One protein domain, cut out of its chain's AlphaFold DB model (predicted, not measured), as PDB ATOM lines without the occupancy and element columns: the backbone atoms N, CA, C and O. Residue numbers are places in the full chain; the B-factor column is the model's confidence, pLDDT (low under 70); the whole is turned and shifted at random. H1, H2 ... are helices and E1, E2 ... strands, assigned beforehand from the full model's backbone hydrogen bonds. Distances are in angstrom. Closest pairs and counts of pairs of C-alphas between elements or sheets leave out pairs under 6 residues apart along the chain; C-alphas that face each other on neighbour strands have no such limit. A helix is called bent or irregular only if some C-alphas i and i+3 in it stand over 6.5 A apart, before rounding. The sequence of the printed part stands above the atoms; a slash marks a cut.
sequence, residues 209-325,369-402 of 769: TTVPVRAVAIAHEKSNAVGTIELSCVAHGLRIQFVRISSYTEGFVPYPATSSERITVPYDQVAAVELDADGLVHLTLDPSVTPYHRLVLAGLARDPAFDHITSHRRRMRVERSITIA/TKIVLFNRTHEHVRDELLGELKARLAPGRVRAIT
ATOM      1  N   THR A 209     -36.366 -13.156  -7.864       74.06
ATOM      2  CA  THR A 209     -36.772 -14.488  -8.328       74.06
ATOM      3  C   THR A 209     -38.019 -14.916  -7.568       74.06
ATOM      4  O   THR A 209     -38.015 -14.902  -6.336       74.06
ATOM      5  N   THR A 210     -39.074 -15.304  -8.279       84.94
ATOM      6  CA  THR A 210     -40.310 -15.750  -7.627       84.94
ATOM      7  C   THR A 210     -40.186 -17.201  -7.165       84.94
ATOM      8  O   THR A 210     -39.361 -17.964  -7.681       84.94
ATOM      9  N   VAL A 211     -40.934 -17.567  -6.118       92.56
ATOM     10  CA  VAL A 211     -40.856 -18.904  -5.508       92.56
ATOM     11  C   VAL A 211     -41.290 -19.942  -6.550       92.56
ATOM     12  O   VAL A 211     -42.359 -19.770  -7.136       92.56
ATOM     13  N   PRO A 212     -40.509 -21.010  -6.799       95.56
ATOM     14  CA  PRO A 212     -40.843 -21.976  -7.835       95.56
ATOM     15  C   PRO A 212     -42.190 -22.660  -7.569       95.56
ATOM     16  O   PRO A 212     -42.477 -23.126  -6.464       95.56
ATOM     17  N   VAL A 213     -43.006 -22.745  -8.618       97.31
ATOM     18  CA  VAL A 213     -44.316 -23.395  -8.629       97.31
ATOM     19  C   VAL A 213     -44.221 -24.665  -9.461       97.31
ATOM     20  O   VAL A 213     -44.000 -24.624 -10.672       97.31
ATOM     21  N   ARG A 214     -44.422 -25.819  -8.830       96.62
ATOM     22  CA  ARG A 214     -44.566 -27.097  -9.524       96.62
ATOM     23  C   ARG A 214     -45.964 -27.265 -10.081       96.62
ATOM     24  O   ARG A 214     -46.943 -26.920  -9.431       96.62
ATOM     25  N   ALA A 215     -46.052 -27.844 -11.268       97.00
ATOM     26  CA  ALA A 215     -47.302 -28.164 -11.936       97.00
ATOM     27  C   ALA A 215     -47.214 -29.541 -12.603       97.00
ATOM     28  O   ALA A 215     -46.131 -30.015 -12.959       97.00
ATOM     29  N   VAL A 216     -48.364 -30.184 -12.793       96.25
ATOM     30  CA  VAL A 216     -48.469 -31.423 -13.567       96.25
ATOM     31  C   VAL A 216     -49.072 -31.103 -14.930       96.25
ATOM     32  O   VAL A 216     -50.225 -30.689 -15.011       96.25
ATOM     33  N   ALA A 217     -48.298 -31.324 -15.991       96.56
ATOM     34  CA  ALA A 217     -48.801 -31.357 -17.355       96.56
ATOM     35  C   ALA A 217     -49.654 -32.626 -17.540       96.56
ATOM     36  O   ALA A 217     -49.180 -33.742 -17.301       96.56
ATOM     37  N   ILE A 218     -50.922 -32.463 -17.920       95.00
ATOM     38  CA  ILE A 218     -51.897 -33.556 -18.029       95.00
ATOM     39  C   ILE A 218     -52.173 -33.958 -19.481       95.00
ATOM     40  O   ILE A 218     -52.030 -33.171 -20.413       95.00
ATOM     41  N   ALA A 219     -52.595 -35.213 -19.660       93.19
ATOM     42  CA  ALA A 219     -52.993 -35.767 -20.950       93.19
ATOM     43  C   ALA A 219     -54.277 -35.077 -21.445       93.19
ATOM     44  O   ALA A 219     -55.378 -35.429 -21.017       93.19
ATOM     45  N   HIS A 220     -54.117 -34.080 -22.312       94.81
ATOM     46  CA  HIS A 220     -55.184 -33.238 -22.846       94.81
ATOM     47  C   HIS A 220     -54.961 -32.999 -24.343       94.81
ATOM     48  O   HIS A 220     -53.816 -32.892 -24.767       94.81
ATOM     49  N   GLU A 221     -56.028 -32.849 -25.135       93.25
ATOM     50  CA  GLU A 221     -55.956 -32.649 -26.600       93.25
ATOM     51  C   GLU A 221     -55.118 -31.423 -27.019       93.25
ATOM     52  O   GLU A 221     -54.504 -31.413 -28.085       93.25
ATOM     53  N   LYS A 222     -55.053 -30.400 -26.155       94.88
ATOM     54  CA  LYS A 222     -54.226 -29.197 -26.343       94.88
ATOM     55  C   LYS A 222     -52.793 -29.333 -25.813       94.88
ATOM     56  O   LYS A 222     -51.998 -28.442 -26.079       94.88
ATOM     57  N   SER A 223     -52.461 -30.386 -25.062       96.12
ATOM     58  CA  SER A 223     -51.109 -30.618 -24.531       96.12
ATOM     59  C   SER A 223     -50.312 -31.475 -25.510       96.12
ATOM     60  O   SER A 223     -50.838 -32.454 -26.030       96.12
ATOM     61  N   ASN A 224     -49.036 -31.161 -25.727       95.31
ATOM     62  CA  ASN A 224     -48.102 -32.033 -26.446       95.31
ATOM     63  C   ASN A 224     -47.075 -32.707 -25.521       95.31
ATOM     64  O   ASN A 224     -46.153 -33.381 -25.986       95.31
ATOM     65  N   ALA A 225     -47.245 -32.538 -24.207       95.38
ATOM     66  CA  ALA A 225     -46.454 -33.204 -23.188       95.38
ATOM     67  C   ALA A 225     -47.272 -33.508 -21.920       95.38
ATOM     68  O   ALA A 225     -48.315 -32.895 -21.669       95.38
ATOM     69  N   VAL A 226     -46.790 -34.452 -21.112       95.12
ATOM     70  CA  VAL A 226     -47.340 -34.836 -19.801       95.12
ATOM     71  C   VAL A 226     -46.224 -35.064 -18.790       95.12
ATOM     72  O   VAL A 226     -45.119 -35.421 -19.172       95.12
ATOM     73  N   GLY A 227     -46.501 -34.898 -17.498       94.38
ATOM     74  CA  GLY A 227     -45.519 -35.127 -16.432       94.38
ATOM     75  C   GLY A 227     -45.424 -33.956 -15.463       94.38
ATOM     76  O   GLY A 227     -46.394 -33.228 -15.283       94.38
ATOM     77  N   THR A 228     -44.279 -33.769 -14.811       95.81
ATOM     78  CA  THR A 228     -44.064 -32.700 -13.823       95.81
ATOM     79  C   THR A 228     -43.051 -31.681 -14.308       95.81
ATOM     80  O   THR A 228     -41.943 -32.034 -14.721       95.81
ATOM     81  N   ILE A 229     -43.435 -30.412 -14.189       97.00
ATOM     82  CA  ILE A 229     -42.596 -29.251 -14.468       97.00
ATOM     83  C   ILE A 229     -42.547 -28.331 -13.251       97.00
ATOM     84  O   ILE A 229     -43.451 -28.334 -12.416       97.00
ATOM     85  N   GLU A 230     -41.502 -27.523 -13.177       96.94
ATOM     86  CA  GLU A 230     -41.319 -26.477 -12.181       96.94
ATOM     87  C   GLU A 230     -41.136 -25.138 -12.906       96.94
ATOM     88  O   GLU A 230     -40.290 -25.012 -13.792       96.94
ATOM     89  N   LEU A 231     -41.982 -24.165 -12.574       97.62
ATOM     90  CA  LEU A 231     -42.065 -22.847 -13.194       97.62
ATOM     91  C   LEU A 231     -41.558 -21.786 -12.219       97.62
ATOM     92  O   LEU A 231     -41.914 -21.805 -11.045       97.62
ATOM     93  N   SER A 232     -40.756 -20.839 -12.697       96.88
ATOM     94  CA  SER A 232     -40.335 -19.674 -11.907       96.88
ATOM     95  C   SER A 232     -40.198 -18.439 -12.794       96.88
ATOM     96  O   SER A 232     -39.638 -18.503 -13.892       96.88
ATOM     97  N   CYS A 233     -40.708 -17.297 -12.331       96.94
ATOM     98  CA  CYS A 233     -40.625 -16.044 -13.072       96.94
ATOM     99  C   CYS A 233     -39.283 -15.364 -12.759       96.94
ATOM    100  O   CYS A 233     -39.111 -14.741 -11.707       96.94
ATOM    101  N   VAL A 234     -38.321 -15.431 -13.684       96.56
ATOM    102  CA  VAL A 234     -37.029 -14.726 -13.578       96.56
ATOM    103  C   VAL A 234     -37.072 -13.408 -14.357       96.56
ATOM    104  O   VAL A 234     -37.915 -13.231 -15.230       96.56
ATOM    105  N   ALA A 235     -36.191 -12.451 -14.049       94.75
ATOM    106  CA  ALA A 235     -36.235 -11.119 -14.673       94.75
ATOM    107  C   ALA A 235     -36.164 -11.157 -16.217       94.75
ATOM    108  O   ALA A 235     -36.773 -10.326 -16.882       94.75
ATOM    109  N   HIS A 236     -35.470 -12.152 -16.779       94.62
ATOM    110  CA  HIS A 236     -35.262 -12.313 -18.222       94.62
ATOM    111  C   HIS A 236     -36.249 -13.277 -18.915       94.62
ATOM    112  O   HIS A 236     -36.115 -13.499 -20.115       94.62
ATOM    113  N   GLY A 237     -37.206 -13.885 -18.202       97.19
ATOM    114  CA  GLY A 237     -38.131 -14.850 -18.808       97.19
ATOM    115  C   GLY A 237     -38.826 -15.806 -17.836       97.19
ATOM    116  O   GLY A 237     -38.648 -15.764 -16.619       97.19
ATOM    117  N   LEU A 238     -39.611 -16.725 -18.391       97.81
ATOM    118  CA  LEU A 238     -40.190 -17.854 -17.674       97.81
ATOM    119  C   LEU A 238     -39.178 -19.008 -17.639       97.81
ATOM    120  O   LEU A 238     -38.918 -19.656 -18.652       97.81
ATOM    121  N   ARG A 239     -38.600 -19.288 -16.470       97.50
ATOM    122  CA  ARG A 239     -37.741 -20.462 -16.276       97.50
ATOM    123  C   ARG A 239     -38.614 -21.695 -16.069       97.50
ATOM    124  O   ARG A 239     -39.406 -21.740 -15.128       97.50
ATOM    125  N   ILE A 240     -38.422 -22.690 -16.931       97.38
ATOM    126  CA  ILE A 240     -39.128 -23.972 -16.925       97.38
ATOM    127  C   ILE A 240     -38.093 -25.068 -16.682       97.38
ATOM    128  O   ILE A 240     -37.144 -25.223 -17.448       97.38
ATOM    129  N   GLN A 241     -38.265 -25.828 -15.606       96.50
ATOM    130  CA  GLN A 241     -37.472 -27.017 -15.328       96.50
ATOM    131  C   GLN A 241     -38.337 -28.263 -15.494       96.50
ATOM    132  O   GLN A 241     -39.336 -28.455 -14.799       96.50
ATOM    133  N   PHE A 242     -37.926 -29.129 -16.410       95.19
ATOM    134  CA  PHE A 242     -38.566 -30.398 -16.696       95.19
ATOM    135  C   PHE A 242     -38.109 -31.435 -15.660       95.19
ATOM    136  O   PHE A 242     -37.027 -32.019 -15.746       95.19
ATOM    137  N   VAL A 243     -38.918 -31.622 -14.613       93.19
ATOM    138  CA  VAL A 243     -38.591 -32.528 -13.497       93.19
ATOM    139  C   VAL A 243     -38.721 -33.982 -13.943       93.19
ATOM    140  O   VAL A 243     -37.820 -34.784 -13.711       93.19
ATOM    141  N   ARG A 244     -39.842 -34.312 -14.589       90.06
ATOM    142  CA  ARG A 244     -40.076 -35.595 -15.257       90.06
ATOM    143  C   ARG A 244     -41.180 -35.388 -16.297       90.06
ATOM    144  O   ARG A 244     -42.349 -35.490 -15.933       90.06
ATOM    145  N   ILE A 245     -40.825 -35.037 -17.536       93.44
ATOM    146  CA  ILE A 245     -41.767 -34.737 -18.629       93.44
ATOM    147  C   ILE A 245     -41.634 -35.738 -19.782       93.44
ATOM    148  O   ILE A 245     -40.551 -36.208 -20.096       93.44
ATOM    149  N   SER A 246     -42.741 -36.045 -20.437       90.88
ATOM    150  CA  SER A 246     -42.850 -36.941 -21.583       90.88
ATOM    151  C   SER A 246     -43.551 -36.212 -22.715       90.88
ATOM    152  O   SER A 246     -44.555 -35.547 -22.465       90.88
ATOM    153  N   SER A 247     -43.122 -36.392 -23.963       89.19
ATOM    154  CA  SER A 247     -43.955 -36.031 -25.116       89.19
ATOM    155  C   SER A 247     -45.262 -36.835 -25.099       89.19
ATOM    156  O   SER A 247     -45.311 -37.990 -24.659       89.19
ATOM    157  N   TYR A 248     -46.340 -36.202 -25.555       92.19
ATOM    158  CA  TYR A 248     -47.690 -36.748 -25.540       92.19
ATOM    159  C   TYR A 248     -48.431 -36.416 -26.832       92.19
ATOM    160  O   TYR A 248     -48.448 -35.272 -27.281       92.19
ATOM    161  N   THR A 249     -49.106 -37.429 -27.365       85.69
ATOM    162  CA  THR A 249     -50.032 -37.330 -28.492       85.69
ATOM    163  C   THR A 249     -51.287 -38.109 -28.111       85.69
ATOM    164  O   THR A 249     -51.183 -39.213 -27.566       85.69
ATOM    165  N   GLU A 250     -52.482 -37.569 -28.371       83.19
ATOM    166  CA  GLU A 250     -53.726 -38.272 -28.034       83.19
ATOM    167  C   GLU A 250     -53.783 -39.646 -28.730       83.19
ATOM    168  O   GLU A 250     -53.542 -39.770 -29.929       83.19
ATOM    169  N   GLY A 251     -54.087 -40.694 -27.958       74.19
ATOM    170  CA  GLY A 251     -54.127 -42.079 -28.437       74.19
ATOM    171  C   GLY A 251     -52.804 -42.848 -28.340       74.19
ATOM    172  O   GLY A 251     -52.827 -44.066 -28.500       74.19
ATOM    173  N   PHE A 252     -51.690 -42.186 -28.016       64.56
ATOM    174  CA  PHE A 252     -50.377 -42.815 -27.842       64.56
ATOM    175  C   PHE A 252     -50.014 -42.981 -26.359       64.56
ATOM    176  O   PHE A 252     -50.535 -42.286 -25.480       64.56
ATOM    177  N   VAL A 253     -49.117 -43.927 -26.071       71.06
ATOM    178  CA  VAL A 253     -48.506 -44.063 -24.742       71.06
ATOM    179  C   VAL A 253     -47.491 -42.923 -24.579       71.06
ATOM    180  O   VAL A 253     -46.736 -42.680 -25.518       71.06
ATOM    181  N   PRO A 254     -47.455 -42.200 -23.443       72.69
ATOM    182  CA  PRO A 254     -46.439 -41.176 -23.220       72.69
ATOM    183  C   PRO A 254     -45.025 -41.755 -23.319       72.69
ATOM    184  O   PRO A 254     -44.770 -42.841 -22.795       72.69
ATOM    185  N   TYR A 255     -44.110 -41.005 -23.933       60.31
ATOM    186  CA  TYR A 255     -42.693 -41.376 -23.997       60.31
ATOM    187  C   TYR A 255     -42.103 -41.554 -22.583       60.31
ATOM    188  O   TYR A 255     -42.608 -40.947 -21.633       60.31
ATOM    189  N   PRO A 256     -41.038 -42.356 -22.389       66.19
ATOM    190  CA  PRO A 256     -40.310 -42.359 -21.123       66.19
ATOM    191  C   PRO A 256     -39.831 -40.936 -20.817       66.19
ATOM    192  O   PRO A 256     -39.438 -40.182 -21.708       66.19
ATOM    193  N   ALA A 257     -39.961 -40.541 -19.557       77.19
ATOM    194  CA  ALA A 257     -39.906 -39.136 -19.209       77.19
ATOM    195  C   ALA A 257     -38.466 -38.616 -19.116       77.19
ATOM    196  O   ALA A 257     -37.673 -39.104 -18.307       77.19
ATOM    197  N   THR A 258     -38.163 -37.571 -19.880       74.06
ATOM    198  CA  THR A 258     -36.946 -36.782 -19.732       74.06
ATOM    199  C   THR A 258     -36.971 -36.044 -18.393       74.06
ATOM    200  O   THR A 258     -38.008 -35.583 -17.901       74.06
ATOM    201  N   SER A 259     -35.807 -35.975 -17.751       70.31
ATOM    202  CA  SER A 259     -35.618 -35.288 -16.474       70.31
ATOM    203  C   SER A 259     -34.396 -34.386 -16.541       70.31
ATOM    204  O   SER A 259     -33.463 -34.651 -17.297       70.31
ATOM    205  N   SER A 260     -34.390 -33.350 -15.704       68.31
ATOM    206  CA  SER A 260     -33.285 -32.410 -15.444       68.31
ATOM    207  C   SER A 260     -32.983 -31.342 -16.503       68.31
ATOM    208  O   SER A 260     -32.186 -30.448 -16.218       68.31
ATOM    209  N   GLU A 261     -33.660 -31.324 -17.654       85.50
ATOM    210  CA  GLU A 261     -33.552 -30.190 -18.580       85.50
ATOM    211  C   GLU A 261     -34.186 -28.927 -17.962       85.50
ATOM    212  O   GLU A 261     -35.311 -28.945 -17.453       85.50
ATOM    213  N   ARG A 262     -33.449 -27.812 -17.985       94.19
ATOM    214  CA  ARG A 262     -33.902 -26.502 -17.500       94.19
ATOM    215  C   ARG A 262     -33.690 -25.466 -18.592       94.19
ATOM    216  O   ARG A 262     -32.555 -25.095 -18.877       94.19
ATOM    217  N   ILE A 263     -34.789 -24.935 -19.111       96.19
ATOM    218  CA  ILE A 263     -34.799 -23.847 -20.088       96.19
ATOM    219  C   ILE A 263     -35.243 -22.540 -19.424       96.19
ATOM    220  O   ILE A 263     -35.929 -22.531 -18.398       96.19
ATOM    221  N   THR A 264     -34.843 -21.408 -19.993       97.56
ATOM    222  CA  THR A 264     -35.398 -20.094 -19.638       97.56
ATOM    223  C   THR A 264     -35.974 -19.500 -20.908       97.56
ATOM    224  O   THR A 264     -35.219 -19.219 -21.829       97.56
ATOM    225  N   VAL A 265     -37.299 -19.375 -20.965       97.88
ATOM    226  CA  VAL A 265     -38.041 -18.904 -22.138       97.88
ATOM    227  C   VAL A 265     -38.251 -17.391 -22.010       97.88
ATOM    228  O   VAL A 265     -38.949 -16.970 -21.083       97.88
ATOM    229  N   PRO A 266     -37.668 -16.562 -22.891       98.06
ATOM    230  CA  PRO A 266     -37.974 -15.137 -22.998       98.06
ATOM    231  C   PRO A 266     -39.486 -14.849 -23.010       98.06
ATOM    232  O   PRO A 266     -40.277 -15.598 -23.585       98.06
ATOM    233  N   TYR A 267     -39.921 -13.771 -22.351       97.75
ATOM    234  CA  TYR A 267     -41.354 -13.472 -22.184       97.75
ATOM    235  C   TYR A 267     -42.081 -13.173 -23.510       97.75
ATOM    236  O   TYR A 267     -43.277 -13.434 -23.638       97.75
ATOM    237  N   ASP A 268     -41.359 -12.693 -24.518       97.25
ATOM    238  CA  ASP A 268     -41.805 -12.520 -25.902       97.25
ATOM    239  C   ASP A 268     -42.019 -13.852 -26.647       97.25
ATOM    240  O   ASP A 268     -42.854 -13.899 -27.555       97.25
ATOM    241  N   GLN A 269     -41.396 -14.947 -26.202       97.69
ATOM    242  CA  GLN A 269     -41.553 -16.307 -26.743       97.69
ATOM    243  C   GLN A 269     -42.615 -17.149 -26.002       97.69
ATOM    244  O   GLN A 269     -42.962 -18.250 -26.430       97.69
ATOM    245  N   VAL A 270     -43.206 -16.636 -24.914       97.94
ATOM    246  CA  VAL A 270     -44.388 -17.242 -24.270       97.94
ATOM    247  C   VAL A 270     -45.647 -16.788 -25.016       97.94
ATOM    248  O   VAL A 270     -46.227 -15.748 -24.698       97.94
ATOM    249  N   ALA A 271     -46.037 -17.530 -26.053       97.25
ATOM    250  CA  ALA A 271     -47.086 -17.146 -26.999       97.25
ATOM    251  C   ALA A 271     -48.448 -16.843 -26.339       97.25
ATOM    252  O   ALA A 271     -49.055 -15.815 -26.644       97.25
ATOM    253  N   ALA A 272     -48.919 -17.703 -25.429       97.38
ATOM    254  CA  ALA A 272     -50.182 -17.506 -24.713       97.38
ATOM    255  C   ALA A 272     -50.224 -18.252 -23.371       97.38
ATOM    256  O   ALA A 272     -49.640 -19.327 -23.223       97.38
ATOM    257  N   VAL A 273     -50.976 -17.700 -22.417       97.94
ATOM    258  CA  VAL A 273     -51.348 -18.352 -21.156       97.94
ATOM    259  C   VAL A 273     -52.859 -18.227 -20.987       97.94
ATOM    260  O   VAL A 273     -53.365 -17.141 -20.706       97.94
ATOM    261  N   GLU A 274     -53.592 -19.321 -21.170       97.44
ATOM    262  CA  GLU A 274     -55.055 -19.331 -21.049       97.44
ATOM    263  C   GLU A 274     -55.496 -20.071 -19.780       97.44
ATOM    264  O   GLU A 274     -54.967 -21.135 -19.473       97.44
ATOM    265  N   LEU A 275     -56.470 -19.530 -19.049       96.81
ATOM    266  CA  LEU A 275     -57.158 -20.236 -17.965       96.81
ATOM    267  C   LEU A 275     -58.489 -20.777 -18.497       96.81
ATOM    268  O   LEU A 275     -59.325 -19.996 -18.949       96.81
ATOM    269  N   ASP A 276     -58.664 -22.096 -18.447       94.62
ATOM    270  CA  ASP A 276     -59.891 -22.788 -18.856       94.62
ATOM    271  C   ASP A 276     -60.959 -22.768 -17.745       94.62
ATOM    272  O   ASP A 276     -60.652 -22.554 -16.570       94.62
ATOM    273  N   ALA A 277     -62.214 -23.057 -18.097       90.69
ATOM    274  CA  ALA A 277     -63.350 -23.100 -17.172       90.69
ATOM    275  C   ALA A 277     -63.191 -24.157 -16.061       90.69
ATOM    276  O   ALA A 277     -63.635 -23.940 -14.936       90.69
ATOM    277  N   ASP A 278     -62.502 -25.267 -16.349       89.69
ATOM    278  CA  ASP A 278     -62.132 -26.292 -15.360       89.69
ATOM    279  C   ASP A 278     -60.944 -25.869 -14.463       89.69
ATOM    280  O   ASP A 278     -60.461 -26.653 -13.649       89.69
ATOM    281  N   GLY A 279     -60.436 -24.637 -14.599       92.88
ATOM    282  CA  GLY A 279     -59.328 -24.104 -13.804       92.88
ATOM    283  C   GLY A 279     -57.936 -24.577 -14.239       92.88
ATOM    284  O   GLY A 279     -56.973 -24.364 -13.496       92.88
ATOM    285  N   LEU A 280     -57.837 -25.221 -15.408       96.44
ATOM    286  CA  LEU A 280     -56.596 -25.660 -16.057       96.44
ATOM    287  C   LEU A 280     -55.853 -24.477 -16.684       96.44
ATOM    288  O   LEU A 280     -56.477 -23.609 -17.290       96.44
ATOM    289  N   VAL A 281     -54.519 -24.466 -16.598       97.81
ATOM    290  CA  VAL A 281     -53.688 -23.431 -17.236       97.81
ATOM    291  C   VAL A 281     -53.061 -23.980 -18.515       97.81
ATOM    292  O   VAL A 281     -52.241 -24.893 -18.468       97.81
ATOM    293  N   HIS A 282     -53.428 -23.422 -19.664       98.00
ATOM    294  CA  HIS A 282     -52.835 -23.715 -20.966       98.00
ATOM    295  C   HIS A 282     -51.656 -22.778 -21.216       98.00
ATOM    296  O   HIS A 282     -51.843 -21.604 -21.528       98.00
ATOM    297  N   LEU A 283     -50.439 -23.297 -21.098       98.19
ATOM    298  CA  LEU A 283     -49.203 -22.592 -21.412       98.19
ATOM    299  C   LEU A 283     -48.755 -22.969 -22.830       98.19
ATOM    300  O   LEU A 283     -48.432 -24.126 -23.099       98.19
ATOM    301  N   THR A 284     -48.739 -21.987 -23.732       98.00
ATOM    302  CA  THR A 284     -48.240 -22.132 -25.107       98.00
ATOM    303  C   THR A 284     -46.963 -21.318 -25.270       98.00
ATOM    304  O   THR A 284     -46.928 -20.128 -24.954       98.00
ATOM    305  N   LEU A 285     -45.922 -21.972 -25.770       97.94
ATOM    306  CA  LEU A 285     -44.588 -21.431 -26.015       97.94
ATOM    307  C   LEU A 285     -44.315 -21.420 -27.525       97.94
ATOM    308  O   LEU A 285     -44.998 -22.099 -28.294       97.94
ATOM    309  N   ASP A 286     -43.301 -20.676 -27.943       97.00
ATOM    310  CA  ASP A 286     -42.767 -20.766 -29.298       97.00
ATOM    311  C   ASP A 286     -42.118 -22.157 -29.531       97.00
ATOM    312  O   ASP A 286     -41.282 -22.589 -28.725       97.00
ATOM    313  N   PRO A 287     -42.487 -22.892 -30.603       93.50
ATOM    314  CA  PRO A 287     -41.951 -24.225 -30.891       93.50
ATOM    315  C   PRO A 287     -40.451 -24.250 -31.222       93.50
ATOM    316  O   PRO A 287     -39.861 -25.328 -31.195       93.50
ATOM    317  N   SER A 288     -39.824 -23.106 -31.516       93.25
ATOM    318  CA  SER A 288     -38.373 -23.008 -31.729       93.25
ATOM    319  C   SER A 288     -37.551 -23.170 -30.444       93.25
ATOM    320  O   SER A 288     -36.376 -23.523 -30.514       93.25
ATOM    321  N   VAL A 289     -38.157 -22.946 -29.272       93.62
ATOM    322  CA  VAL A 289     -37.459 -22.929 -27.973       93.62
ATOM    323  C   VAL A 289     -37.426 -24.305 -27.315       93.62
ATOM    324  O   VAL A 289     -36.482 -24.643 -26.607       93.62
ATOM    325  N   THR A 290     -38.481 -25.100 -27.499       93.62
ATOM    326  CA  THR A 290     -38.595 -26.432 -26.899       93.62
ATOM    327  C   THR A 290     -39.583 -27.302 -27.676       93.62
ATOM    328  O   THR A 290     -40.637 -26.811 -28.096       93.62
ATOM    329  N   PRO A 291     -39.329 -28.617 -27.819       90.75
ATOM    330  CA  PRO A 291     -40.331 -29.529 -28.360       90.75
ATOM    331  C   PRO A 291     -41.617 -29.529 -27.518       90.75
ATOM    332  O   PRO A 291     -42.699 -29.689 -28.080       90.75
ATOM    333  N   TYR A 292     -41.546 -29.277 -26.205       95.12
ATOM    334  CA  TYR A 292     -42.677 -29.299 -25.264       95.12
ATOM    335  C   TYR A 292     -43.457 -27.967 -25.217       95.12
ATOM    336  O   TYR A 292     -43.767 -27.436 -24.153       95.12
ATOM    337  N   HIS A 293     -43.751 -27.400 -26.389       96.31
ATOM    338  CA  HIS A 293     -44.293 -26.047 -26.555       96.31
ATOM    339  C   HIS A 293     -45.787 -25.870 -26.209       96.31
ATOM    340  O   HIS A 293     -46.287 -24.747 -26.258       96.31
ATOM    341  N   ARG A 294     -46.529 -26.935 -25.875       97.38
ATOM    342  CA  ARG A 294     -47.949 -26.860 -25.490       97.38
ATOM    343  C   ARG A 294     -48.221 -27.681 -24.237       97.38
ATOM    344  O   ARG A 294     -48.182 -28.909 -24.272       97.38
ATOM    345  N   LEU A 295     -48.528 -27.007 -23.135       97.81
ATOM    346  CA  LEU A 295     -48.617 -27.615 -21.810       97.81
ATOM    347  C   LEU A 295     -49.958 -27.280 -21.152       97.81
ATOM    348  O   LEU A 295     -50.270 -26.114 -20.928       97.81
ATOM    349  N   VAL A 296     -50.741 -28.302 -20.804       97.69
ATOM    350  CA  VAL A 296     -51.985 -28.146 -20.030       97.69
ATOM    351  C   VAL A 296     -51.720 -28.525 -18.582       97.69
ATOM    352  O   VAL A 296     -51.480 -29.690 -18.279       97.69
ATOM    353  N   LEU A 297     -51.723 -27.535 -17.695       97.50
ATOM    354  CA  LEU A 297     -51.210 -27.631 -16.331       97.50
ATOM    355  C   LEU A 297     -52.332 -27.733 -15.292       97.50
ATOM    356  O   LEU A 297     -53.300 -26.970 -15.321       97.50
ATOM    357  N   ALA A 298     -52.149 -28.639 -14.331       96.44
ATOM    358  CA  ALA A 298     -53.025 -28.858 -13.183       96.44
ATOM    359  C   ALA A 298     -52.213 -29.033 -11.883       96.44
ATOM    360  O   ALA A 298     -51.024 -29.362 -11.922       96.44
ATOM    361  N   GLY A 299     -52.855 -28.860 -10.719       94.31
ATOM    362  CA  GLY A 299     -52.231 -29.121  -9.415       94.31
ATOM    363  C   GLY A 299     -51.084 -28.179  -9.050       94.31
ATOM    364  O   GLY A 299     -50.092 -28.636  -8.495       94.31
ATOM    365  N   LEU A 300     -51.179 -26.888  -9.378       96.56
ATOM    366  CA  LEU A 300     -50.092 -25.930  -9.150       96.56
ATOM    367  C   LEU A 300     -49.753 -25.821  -7.651       96.56
ATOM    368  O   LEU A 300     -50.634 -25.577  -6.834       96.56
ATOM    369  N   ALA A 301     -48.500 -26.044  -7.259       96.00
ATOM    370  CA  ALA A 301     -48.087 -26.154  -5.859       96.00
ATOM    371  C   ALA A 301     -46.682 -25.583  -5.625       96.00
ATOM    372  O   ALA A 301     -45.783 -25.797  -6.428       96.00
ATOM    373  N   ARG A 302     -46.460 -24.937  -4.475       95.44
ATOM    374  CA  ARG A 302     -45.116 -24.521  -4.015       95.44
ATOM    375  C   ARG A 302     -44.321 -25.642  -3.322       95.44
ATOM    376  O   ARG A 302     -43.197 -25.426  -2.892       95.44
ATOM    377  N   ASP A 303     -44.919 -26.825  -3.172       91.38
ATOM    378  CA  ASP A 303     -44.297 -27.993  -2.540       91.38
ATOM    379  C   ASP A 303     -43.290 -28.651  -3.513       91.38
ATOM    380  O   ASP A 303     -43.717 -29.193  -4.540       91.38
ATOM    381  N   PRO A 304     -41.972 -28.655  -3.227       88.06
ATOM    382  CA  PRO A 304     -40.978 -29.296  -4.089       88.06
ATOM    383  C   PRO A 304     -41.096 -30.829  -4.097       88.06
ATOM    384  O   PRO A 304     -40.573 -31.472  -5.006       88.06
ATOM    385  N   ALA A 305     -41.802 -31.441  -3.139       87.81
ATOM    386  CA  ALA A 305     -42.128 -32.865  -3.173       87.81
ATOM    387  C   ALA A 305     -43.324 -33.181  -4.092       87.81
ATOM    388  O   ALA A 305     -43.635 -34.354  -4.312       87.81
ATOM    389  N   PHE A 306     -43.995 -32.168  -4.660       88.94
ATOM    390  CA  PHE A 306     -45.091 -32.380  -5.599       88.94
ATOM    391  C   PHE A 306     -44.570 -32.918  -6.943       88.94
ATOM    392  O   PHE A 306     -43.850 -32.251  -7.684       88.94
ATOM    393  N   ASP A 307     -44.946 -34.158  -7.244       85.50
ATOM    394  CA  ASP A 307     -44.608 -34.901  -8.465       85.50
ATOM    395  C   ASP A 307     -45.840 -35.679  -8.955       85.50
ATOM    396  O   ASP A 307     -46.642 -36.143  -8.141       85.50
ATOM    397  N   HIS A 308     -45.999 -35.888 -10.261       84.12
ATOM    398  CA  HIS A 308     -47.135 -36.611 -10.849       84.12
ATOM    399  C   HIS A 308     -47.269 -38.043 -10.306       84.12
ATOM    400  O   HIS A 308     -48.386 -38.540 -10.166       84.12
ATOM    401  N   ILE A 309     -46.168 -38.702  -9.913       82.50
ATOM    402  CA  ILE A 309     -46.238 -39.996  -9.211       82.50
ATOM    403  C   ILE A 309     -46.883 -39.826  -7.830       82.50
ATOM    404  O   ILE A 309     -47.729 -40.632  -7.430       82.50
ATOM    405  N   THR A 310     -46.520 -38.778  -7.089       83.94
ATOM    406  CA  THR A 310     -47.082 -38.499  -5.759       83.94
ATOM    407  C   THR A 310     -48.555 -38.096  -5.852       83.94
ATOM    408  O   THR A 310     -49.359 -38.602  -5.067       83.94
ATOM    409  N   SER A 311     -48.945 -37.284  -6.842       85.75
ATOM    410  CA  SER A 311     -50.342 -36.898  -7.068       85.75
ATOM    411  C   SER A 311     -51.176 -38.089  -7.548       85.75
ATOM    412  O   SER A 311     -52.266 -38.307  -7.023       85.75
ATOM    413  N   HIS A 312     -50.638 -38.962  -8.409       85.81
ATOM    414  CA  HIS A 312     -51.268 -40.234  -8.768       85.81
ATOM    415  C   HIS A 312     -51.447 -41.158  -7.549       85.81
ATOM    416  O   HIS A 312     -52.529 -41.707  -7.337       85.81
ATOM    417  N   ARG A 313     -50.434 -41.289  -6.677       88.75
ATOM    418  CA  ARG A 313     -50.540 -42.053  -5.415       88.75
ATOM    419  C   ARG A 313     -51.533 -41.431  -4.425       88.75
ATOM    420  O   ARG A 313     -52.218 -42.170  -3.719       88.75
ATOM    421  N   ARG A 314     -51.628 -40.096  -4.337       87.94
ATOM    422  CA  ARG A 314     -52.643 -39.390  -3.526       87.94
ATOM    423  C   ARG A 314     -54.044 -39.642  -4.100       87.94
ATOM    424  O   ARG A 314     -54.916 -40.088  -3.363       87.94
ATOM    425  N   ARG A 315     -54.228 -39.503  -5.417       89.69
ATOM    426  CA  ARG A 315     -55.474 -39.811  -6.136       89.69
ATOM    427  C   ARG A 315     -55.929 -41.252  -5.923       89.69
ATOM    428  O   ARG A 315     -57.066 -41.454  -5.527       89.69
ATOM    429  N   MET A 316     -55.058 -42.244  -6.104       88.56
ATOM    430  CA  MET A 316     -55.397 -43.657  -5.874       88.56
ATOM    431  C   MET A 316     -55.816 -43.937  -4.422       88.56
ATOM    432  O   MET A 316     -56.727 -44.731  -4.190       88.56
ATOM    433  N   ARG A 317     -55.199 -43.261  -3.438       91.44
ATOM    434  CA  ARG A 317     -55.645 -43.317  -2.036       91.44
ATOM    435  C   ARG A 317     -57.039 -42.708  -1.869       91.44
ATOM    436  O   ARG A 317     -57.902 -43.372  -1.308       91.44
ATOM    437  N   VAL A 318     -57.287 -41.515  -2.413       89.56
ATOM    438  CA  VAL A 318     -58.601 -40.848  -2.358       89.56
ATOM    439  C   VAL A 318     -59.684 -41.665  -3.081       89.56
ATOM    440  O   VAL A 318     -60.747 -41.885  -2.510       89.56
ATOM    441  N   GLU A 319     -59.421 -42.212  -4.273       89.88
ATOM    442  CA  GLU A 319     -60.358 -43.092  -4.993       89.88
ATOM    443  C   GLU A 319     -60.684 -44.364  -4.193       89.88
ATOM    444  O   GLU A 319     -61.841 -44.796  -4.172       89.88
ATOM    445  N   ARG A 320     -59.701 -44.947  -3.488       91.69
ATOM    446  CA  ARG A 320     -59.924 -46.088  -2.585       91.69
ATOM    447  C   ARG A 320     -60.757 -45.684  -1.366       91.69
ATOM    448  O   ARG A 320     -61.709 -46.393  -1.053       91.69
ATOM    449  N   SER A 321     -60.465 -44.550  -0.730       89.31
ATOM    450  CA  SER A 321     -61.247 -44.029   0.401       89.31
ATOM    451  C   SER A 321     -62.692 -43.719   0.009       89.31
ATOM    452  O   SER A 321     -63.604 -44.134   0.715       89.31
ATOM    453  N   ILE A 322     -62.926 -43.090  -1.151       88.88
ATOM    454  CA  ILE A 322     -64.277 -42.845  -1.689       88.88
ATOM    455  C   ILE A 322     -64.986 -44.169  -2.006       88.88
ATOM    456  O   ILE A 322     -66.179 -44.295  -1.753       88.88
ATOM    457  N   THR A 323     -64.274 -45.182  -2.512       89.56
ATOM    458  CA  THR A 323     -64.860 -46.511  -2.767       89.56
ATOM    459  C   THR A 323     -65.290 -47.199  -1.468       89.56
ATOM    460  O   THR A 323     -66.390 -47.739  -1.401       89.56
ATOM    461  N   ILE A 324     -64.456 -47.154  -0.424       91.12
ATOM    462  CA  ILE A 324     -64.791 -47.700   0.899       91.12
ATOM    463  C   ILE A 324     -65.956 -46.912   1.515       91.12
ATOM    464  O   ILE A 324     -66.906 -47.518   2.002       91.12
ATOM    465  N   ALA A 325     -65.943 -45.580   1.414       86.94
ATOM    466  CA  ALA A 325     -67.035 -44.730   1.875       86.94
ATOM    467  C   ALA A 325     -68.351 -45.023   1.133       86.94
ATOM    468  O   ALA A 325     -69.375 -45.164   1.786       86.94
ATOM    469  N   THR A 369     -59.953 -36.370  -8.662       87.81
ATOM    470  CA  THR A 369     -59.183 -35.414  -9.481       87.81
ATOM    471  C   THR A 369     -59.301 -34.015  -8.890       87.81
ATOM    472  O   THR A 369     -58.282 -33.378  -8.644       87.81
ATOM    473  N   LYS A 370     -60.532 -33.576  -8.602       89.12
ATOM    474  CA  LYS A 370     -60.836 -32.254  -8.039       89.12
ATOM    475  C   LYS A 370     -60.162 -32.046  -6.684       89.12
ATOM    476  O   LYS A 370     -59.407 -31.097  -6.526       89.12
ATOM    477  N   ILE A 371     -60.290 -33.002  -5.763       89.75
ATOM    478  CA  ILE A 371     -59.650 -32.932  -4.437       89.75
ATOM    479  C   ILE A 371     -58.111 -32.861  -4.520       89.75
ATOM    480  O   ILE A 371     -57.493 -32.179  -3.706       89.75
ATOM    481  N   VAL A 372     -57.474 -33.562  -5.468       89.56
ATOM    482  CA  VAL A 372     -56.001 -33.690  -5.512       89.56
ATOM    483  C   VAL A 372     -55.317 -32.654  -6.411       89.56
ATOM    484  O   VAL A 372     -54.167 -32.320  -6.146       89.56
ATOM    485  N   LEU A 373     -55.976 -32.159  -7.463       87.88
ATOM    486  CA  LEU A 373     -55.391 -31.210  -8.425       87.88
ATOM    487  C   LEU A 373     -56.005 -29.802  -8.362       87.88
ATOM    488  O   LEU A 373     -55.402 -28.868  -8.883       87.88
ATOM    489  N   PHE A 374     -57.168 -29.644  -7.723       89.31
ATOM    490  CA  PHE A 374     -57.943 -28.397  -7.664       89.31
ATOM    491  C   PHE A 374     -58.412 -28.096  -6.229       89.31
ATOM    492  O   PHE A 374     -59.532 -27.658  -5.986       89.31
ATOM    493  N   ASN A 375     -57.553 -28.369  -5.244       90.88
ATOM    494  CA  ASN A 375     -57.748 -27.869  -3.883       90.88
ATOM    495  C   ASN A 375     -57.554 -26.340  -3.857       90.88
ATOM    496  O   ASN A 375     -56.743 -25.810  -4.615       90.88
ATOM    497  N   ARG A 376     -58.199 -25.648  -2.916       91.94
ATOM    498  CA  ARG A 376     -58.131 -24.187  -2.721       91.94
ATOM    499  C   ARG A 376     -56.701 -23.639  -2.607       91.94
ATOM    500  O   ARG A 376     -56.427 -22.511  -3.001       91.94
ATOM    501  N   THR A 377     -55.770 -24.440  -2.084       92.44
ATOM    502  CA  THR A 377     -54.336 -24.107  -2.053       92.44
ATOM    503  C   THR A 377     -53.709 -24.073  -3.448       92.44
ATOM    504  O   THR A 377     -52.897 -23.195  -3.722       92.44
ATOM    505  N   HIS A 378     -54.095 -24.994  -4.335       92.31
ATOM    506  CA  HIS A 378     -53.647 -25.022  -5.727       92.31
ATOM    507  C   HIS A 378     -54.264 -23.883  -6.544       92.31
ATOM    508  O   HIS A 378     -53.580 -23.294  -7.374       92.31
ATOM    509  N   GLU A 379     -55.525 -23.531  -6.278       94.06
ATOM    510  CA  GLU A 379     -56.185 -22.367  -6.886       94.06
ATOM    511  C   GLU A 379     -55.476 -21.062  -6.508       94.06
ATOM    512  O   GLU A 379     -55.136 -20.279  -7.386       94.06
ATOM    513  N   HIS A 380     -55.146 -20.863  -5.227       95.69
ATOM    514  CA  HIS A 380     -54.439 -19.657  -4.791       95.69
ATOM    515  C   HIS A 380     -53.041 -19.525  -5.423       95.69
ATOM    516  O   HIS A 380     -52.694 -18.458  -5.922       95.69
ATOM    517  N   VAL A 381     -52.265 -20.617  -5.475       96.19
ATOM    518  CA  VAL A 381     -50.941 -20.643  -6.131       96.19
ATOM    519  C   VAL A 381     -51.054 -20.438  -7.649       96.19
ATOM    520  O   VAL A 381     -50.192 -19.799  -8.251       96.19
ATOM    521  N   ARG A 382     -52.119 -20.948  -8.282       96.31
ATOM    522  CA  ARG A 382     -52.418 -20.700  -9.698       96.31
ATOM    523  C   ARG A 382     -52.714 -19.225  -9.952       96.31
ATOM    524  O   ARG A 382     -52.148 -18.655 -10.878       96.31
ATOM    525  N   ASP A 383     -53.582 -18.620  -9.151       96.25
ATOM    526  CA  ASP A 383     -54.022 -17.239  -9.350       96.25
ATOM    527  C   ASP A 383     -52.879 -16.246  -9.076       96.25
ATOM    528  O   ASP A 383     -52.735 -15.257  -9.794       96.25
ATOM    529  N   GLU A 384     -51.999 -16.558  -8.120       96.12
ATOM    530  CA  GLU A 384     -50.744 -15.839  -7.883       96.12
ATOM    531  C   GLU A 384     -49.787 -15.940  -9.087       96.12
ATOM    532  O   GLU A 384     -49.346 -14.911  -9.602       96.12
ATOM    533  N   LEU A 385     -49.529 -17.150  -9.608       96.56
ATOM    534  CA  LEU A 385     -48.689 -17.346 -10.798       96.56
ATOM    535  C   LEU A 385     -49.263 -16.626 -12.031       96.56
ATOM    536  O   LEU A 385     -48.519 -16.019 -12.800       96.56
ATOM    537  N   LEU A 386     -50.585 -16.662 -12.226       96.88
ATOM    538  CA  LEU A 386     -51.254 -15.926 -13.303       96.88
ATOM    539  C   LEU A 386     -51.148 -14.406 -13.106       96.88
ATOM    540  O   LEU A 386     -51.003 -13.685 -14.092       96.88
ATOM    541  N   GLY A 387     -51.164 -13.920 -11.862       96.25
ATOM    542  CA  GLY A 387     -50.878 -12.527 -11.519       96.25
ATOM    543  C   GLY A 387     -49.453 -12.108 -11.895       96.25
ATOM    544  O   GLY A 387     -49.274 -11.101 -12.581       96.25
ATOM    545  N   GLU A 388     -48.448 -12.909 -11.529       95.81
ATOM    546  CA  GLU A 388     -47.045 -12.678 -11.909       95.81
ATOM    547  C   GLU A 388     -46.846 -12.686 -13.430       95.81
ATOM    548  O   GLU A 388     -46.205 -11.790 -13.982       95.81
ATOM    549  N   LEU A 389     -47.422 -13.675 -14.122       96.62
ATOM    550  CA  LEU A 389     -47.348 -13.785 -15.578       96.62
ATOM    551  C   LEU A 389     -48.053 -12.607 -16.261       96.62
ATOM    552  O   LEU A 389     -47.510 -12.046 -17.209       96.62
ATOM    553  N   LYS A 390     -49.210 -12.163 -15.755       96.75
ATOM    554  CA  LYS A 390     -49.927 -10.984 -16.272       96.75
ATOM    555  C   LYS A 390     -49.136  -9.684 -16.086       96.75
ATOM    556  O   LYS A 390     -49.284  -8.779 -16.900       96.75
ATOM    557  N   ALA A 391     -48.296  -9.592 -15.054       96.00
ATOM    558  CA  ALA A 391     -47.438  -8.435 -14.802       96.00
ATOM    559  C   ALA A 391     -46.142  -8.411 -15.643       96.00
ATOM    560  O   ALA A 391     -45.467  -7.381 -15.672       96.00
ATOM    561  N   ARG A 392     -45.767  -9.525 -16.293       95.94
ATOM    562  CA  ARG A 392     -44.508  -9.655 -17.060       95.94
ATOM    563  C   ARG A 392     -44.691  -9.967 -18.548       95.94
ATOM    564  O   ARG A 392     -43.795  -9.680 -19.335       95.94
ATOM    565  N   LEU A 393     -45.821 -10.548 -18.944       96.50
ATOM    566  CA  LEU A 393     -46.166 -10.800 -20.344       96.50
ATOM    567  C   LEU A 393     -46.821  -9.575 -20.991       96.50
ATOM    568  O   LEU A 393     -47.466  -8.766 -20.327       96.50
ATOM    569  N   ALA A 394     -46.706  -9.476 -22.317       95.56
ATOM    570  CA  ALA A 394     -47.378  -8.430 -23.080       95.56
ATOM    571  C   ALA A 394     -48.917  -8.488 -22.896       95.56
ATOM    572  O   ALA A 394     -49.477  -9.590 -22.787       95.56
ATOM    573  N   PRO A 395     -49.623  -7.337 -22.903       96.06
ATOM    574  CA  PRO A 395     -51.076  -7.292 -22.761       96.06
ATOM    575  C   PRO A 395     -51.801  -8.238 -23.730       96.06
ATOM    576  O   PRO A 395     -51.450  -8.347 -24.902       96.06
ATOM    577  N   GLY A 396     -52.816  -8.948 -23.232       92.44
ATOM    578  CA  GLY A 396     -53.622  -9.882 -24.030       92.44
ATOM    579  C   GLY A 396     -53.021 -11.280 -24.251       92.44
ATOM    580  O   GLY A 396     -53.717 -12.129 -24.817       92.44
ATOM    581  N   ARG A 397     -51.788 -11.554 -23.787       95.44
ATOM    582  CA  ARG A 397     -51.208 -12.916 -23.770       95.44
ATOM    583  C   ARG A 397     -51.732 -13.790 -22.630       95.44
ATOM    584  O   ARG A 397     -51.842 -14.998 -22.812       95.44
ATOM    585  N   VAL A 398     -52.079 -13.196 -21.482       96.38
ATOM    586  CA  VAL A 398     -52.791 -13.891 -20.396       96.38
ATOM    587  C   VAL A 398     -54.292 -13.697 -20.584       96.38
ATOM    588  O   VAL A 398     -54.775 -12.563 -20.540       96.38
ATOM    589  N   ARG A 399     -55.030 -14.789 -20.795       95.44
ATOM    590  CA  ARG A 399     -56.474 -14.781 -21.071       95.44
ATOM    591  C   ARG A 399     -57.204 -15.684 -20.086       95.44
ATOM    592  O   ARG A 399     -56.976 -16.888 -20.065       95.44
ATOM    593  N   ALA A 400     -58.122 -15.130 -19.304       88.81
ATOM    594  CA  ALA A 400     -59.124 -15.956 -18.645       88.81
ATOM    595  C   ALA A 400     -60.216 -16.265 -19.672       88.81
ATOM    596  O   ALA A 400     -60.879 -15.342 -20.145       88.81
ATOM    597  N   ILE A 401     -60.409 -17.538 -20.025       80.69
ATOM    598  CA  ILE A 401     -61.569 -17.956 -20.813       80.69
ATOM    599  C   ILE A 401     -62.747 -18.048 -19.842       80.69
ATOM    600  O   ILE A 401     -63.205 -19.124 -19.462       80.69
ATOM    601  N   THR A 402     -63.252 -16.886 -19.422       69.06
ATOM    602  CA  THR A 402     -64.616 -16.801 -18.907       69.06
ATOM    603  C   THR A 402     -65.526 -17.205 -20.051       69.06
ATOM    604  O   THR A 402     -65.758 -16.418 -20.970       69.06
TER     605      THR A 402
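AT A GLANCE: This is residues 209 to 325 and 369 to 402 of the 769 residues of an uncharacterized protein of Deltaproteobacteria bacterium ADurb.Bin207 (UniProt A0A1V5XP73). A strongly twisted sheet of eight strands is bent into a shallow trough, and the long helix H3 packs in its hollow, with E7 at the bottom, E1 and E2 on one side and E5 and E8 on the other. A second long helix, H1, starts at the sheet and leads away as an arm whose residues 320 to 325 stick out; short H2 sits between H1 and E7. The printed part has 151 residues with named elements E1 E2 E3 E4 E5 E6 E7 H1 H2 H3 E8 along the chain. The mixed sheet runs E4 E3 E2 E1 E7 E6 E5 E8, and the class is mixed, helices and strands. The whole is compact, with a radius of gyration of the C-alphas of 15.0 A, and elongated, spanning 50 by 31 by 28 A.

IN THESE COORDINATES: E1 is residues 213 to 217 and begins at C-alpha 213 (-44.316, -23.395, -8.629). E2, residues 225 to 234, and E3, residues 237 to 247, are each 22.9 A long. E4 is residues 262 to 265, E5 272 to 275 and E6 281 to 284. E7, residues 294 to 301, is 19.6 A long. H1, residues 308 to 325, is 25.0 A long and ends at C-alpha 325 (-67.035, -44.730, 1.875). H2 is residues 369 to 373. H3, residues 376 to 392, is 24.5 A long. E8 is residues 398 to 400, with C-alpha 400 at (-59.124, -15.956, -18.645).

HOW THE PARTS SIT: E1 E2 E3 E4 and E5 E6 E7 are two meanders, each strand the antiparallel neighbour of the one before. E2 bends by 81 degrees at residue 228 and E3 by 94 degrees at 244; N 232 and O 239 of this hairpin are 2.9 A apart. E7 pairs staggered, with E6 over residues 294 to 297, where N 283 and O 295 are 2.8 A apart, and with E1 over 297 to 301, where N 214 and O 301 are 2.8 A apart. Edge strand E8 is parallel to E5, with N 275 and O 399 2.9 A apart. H3 is on the sheet; its closest C-alphas to E7 are those of His 378 and Leu 300, 5.0 A apart. H2 is on the sheet at a height of 7.3 A, only just over none of the strands, with 2 C-alphas falling on E7. H1 only grazes the sheet with residues 308 to 311, and touches H2 with residues 311 to 315 alone, the closest C-alphas being those of Arg 315 and Val 372, 6.2 A apart. H1 and H3 are apart. In H1, H2 and H3 every O i to N i+4 pair is within hydrogen-bond range.

THE WHOLE: The two C-alphas farthest apart, those of His 236 and Ile 324, are 49.9 A apart. Residues 326 to 368 are not printed, and C-alphas 325 and 369 are 16.7 A apart across this cut. Of the links that are printed whole, E3 to E4, with 14 residues, is long. Mean pLDDT of the printed part is 91.7; residues 252, 255 to 256, 260 and 402 are under 70.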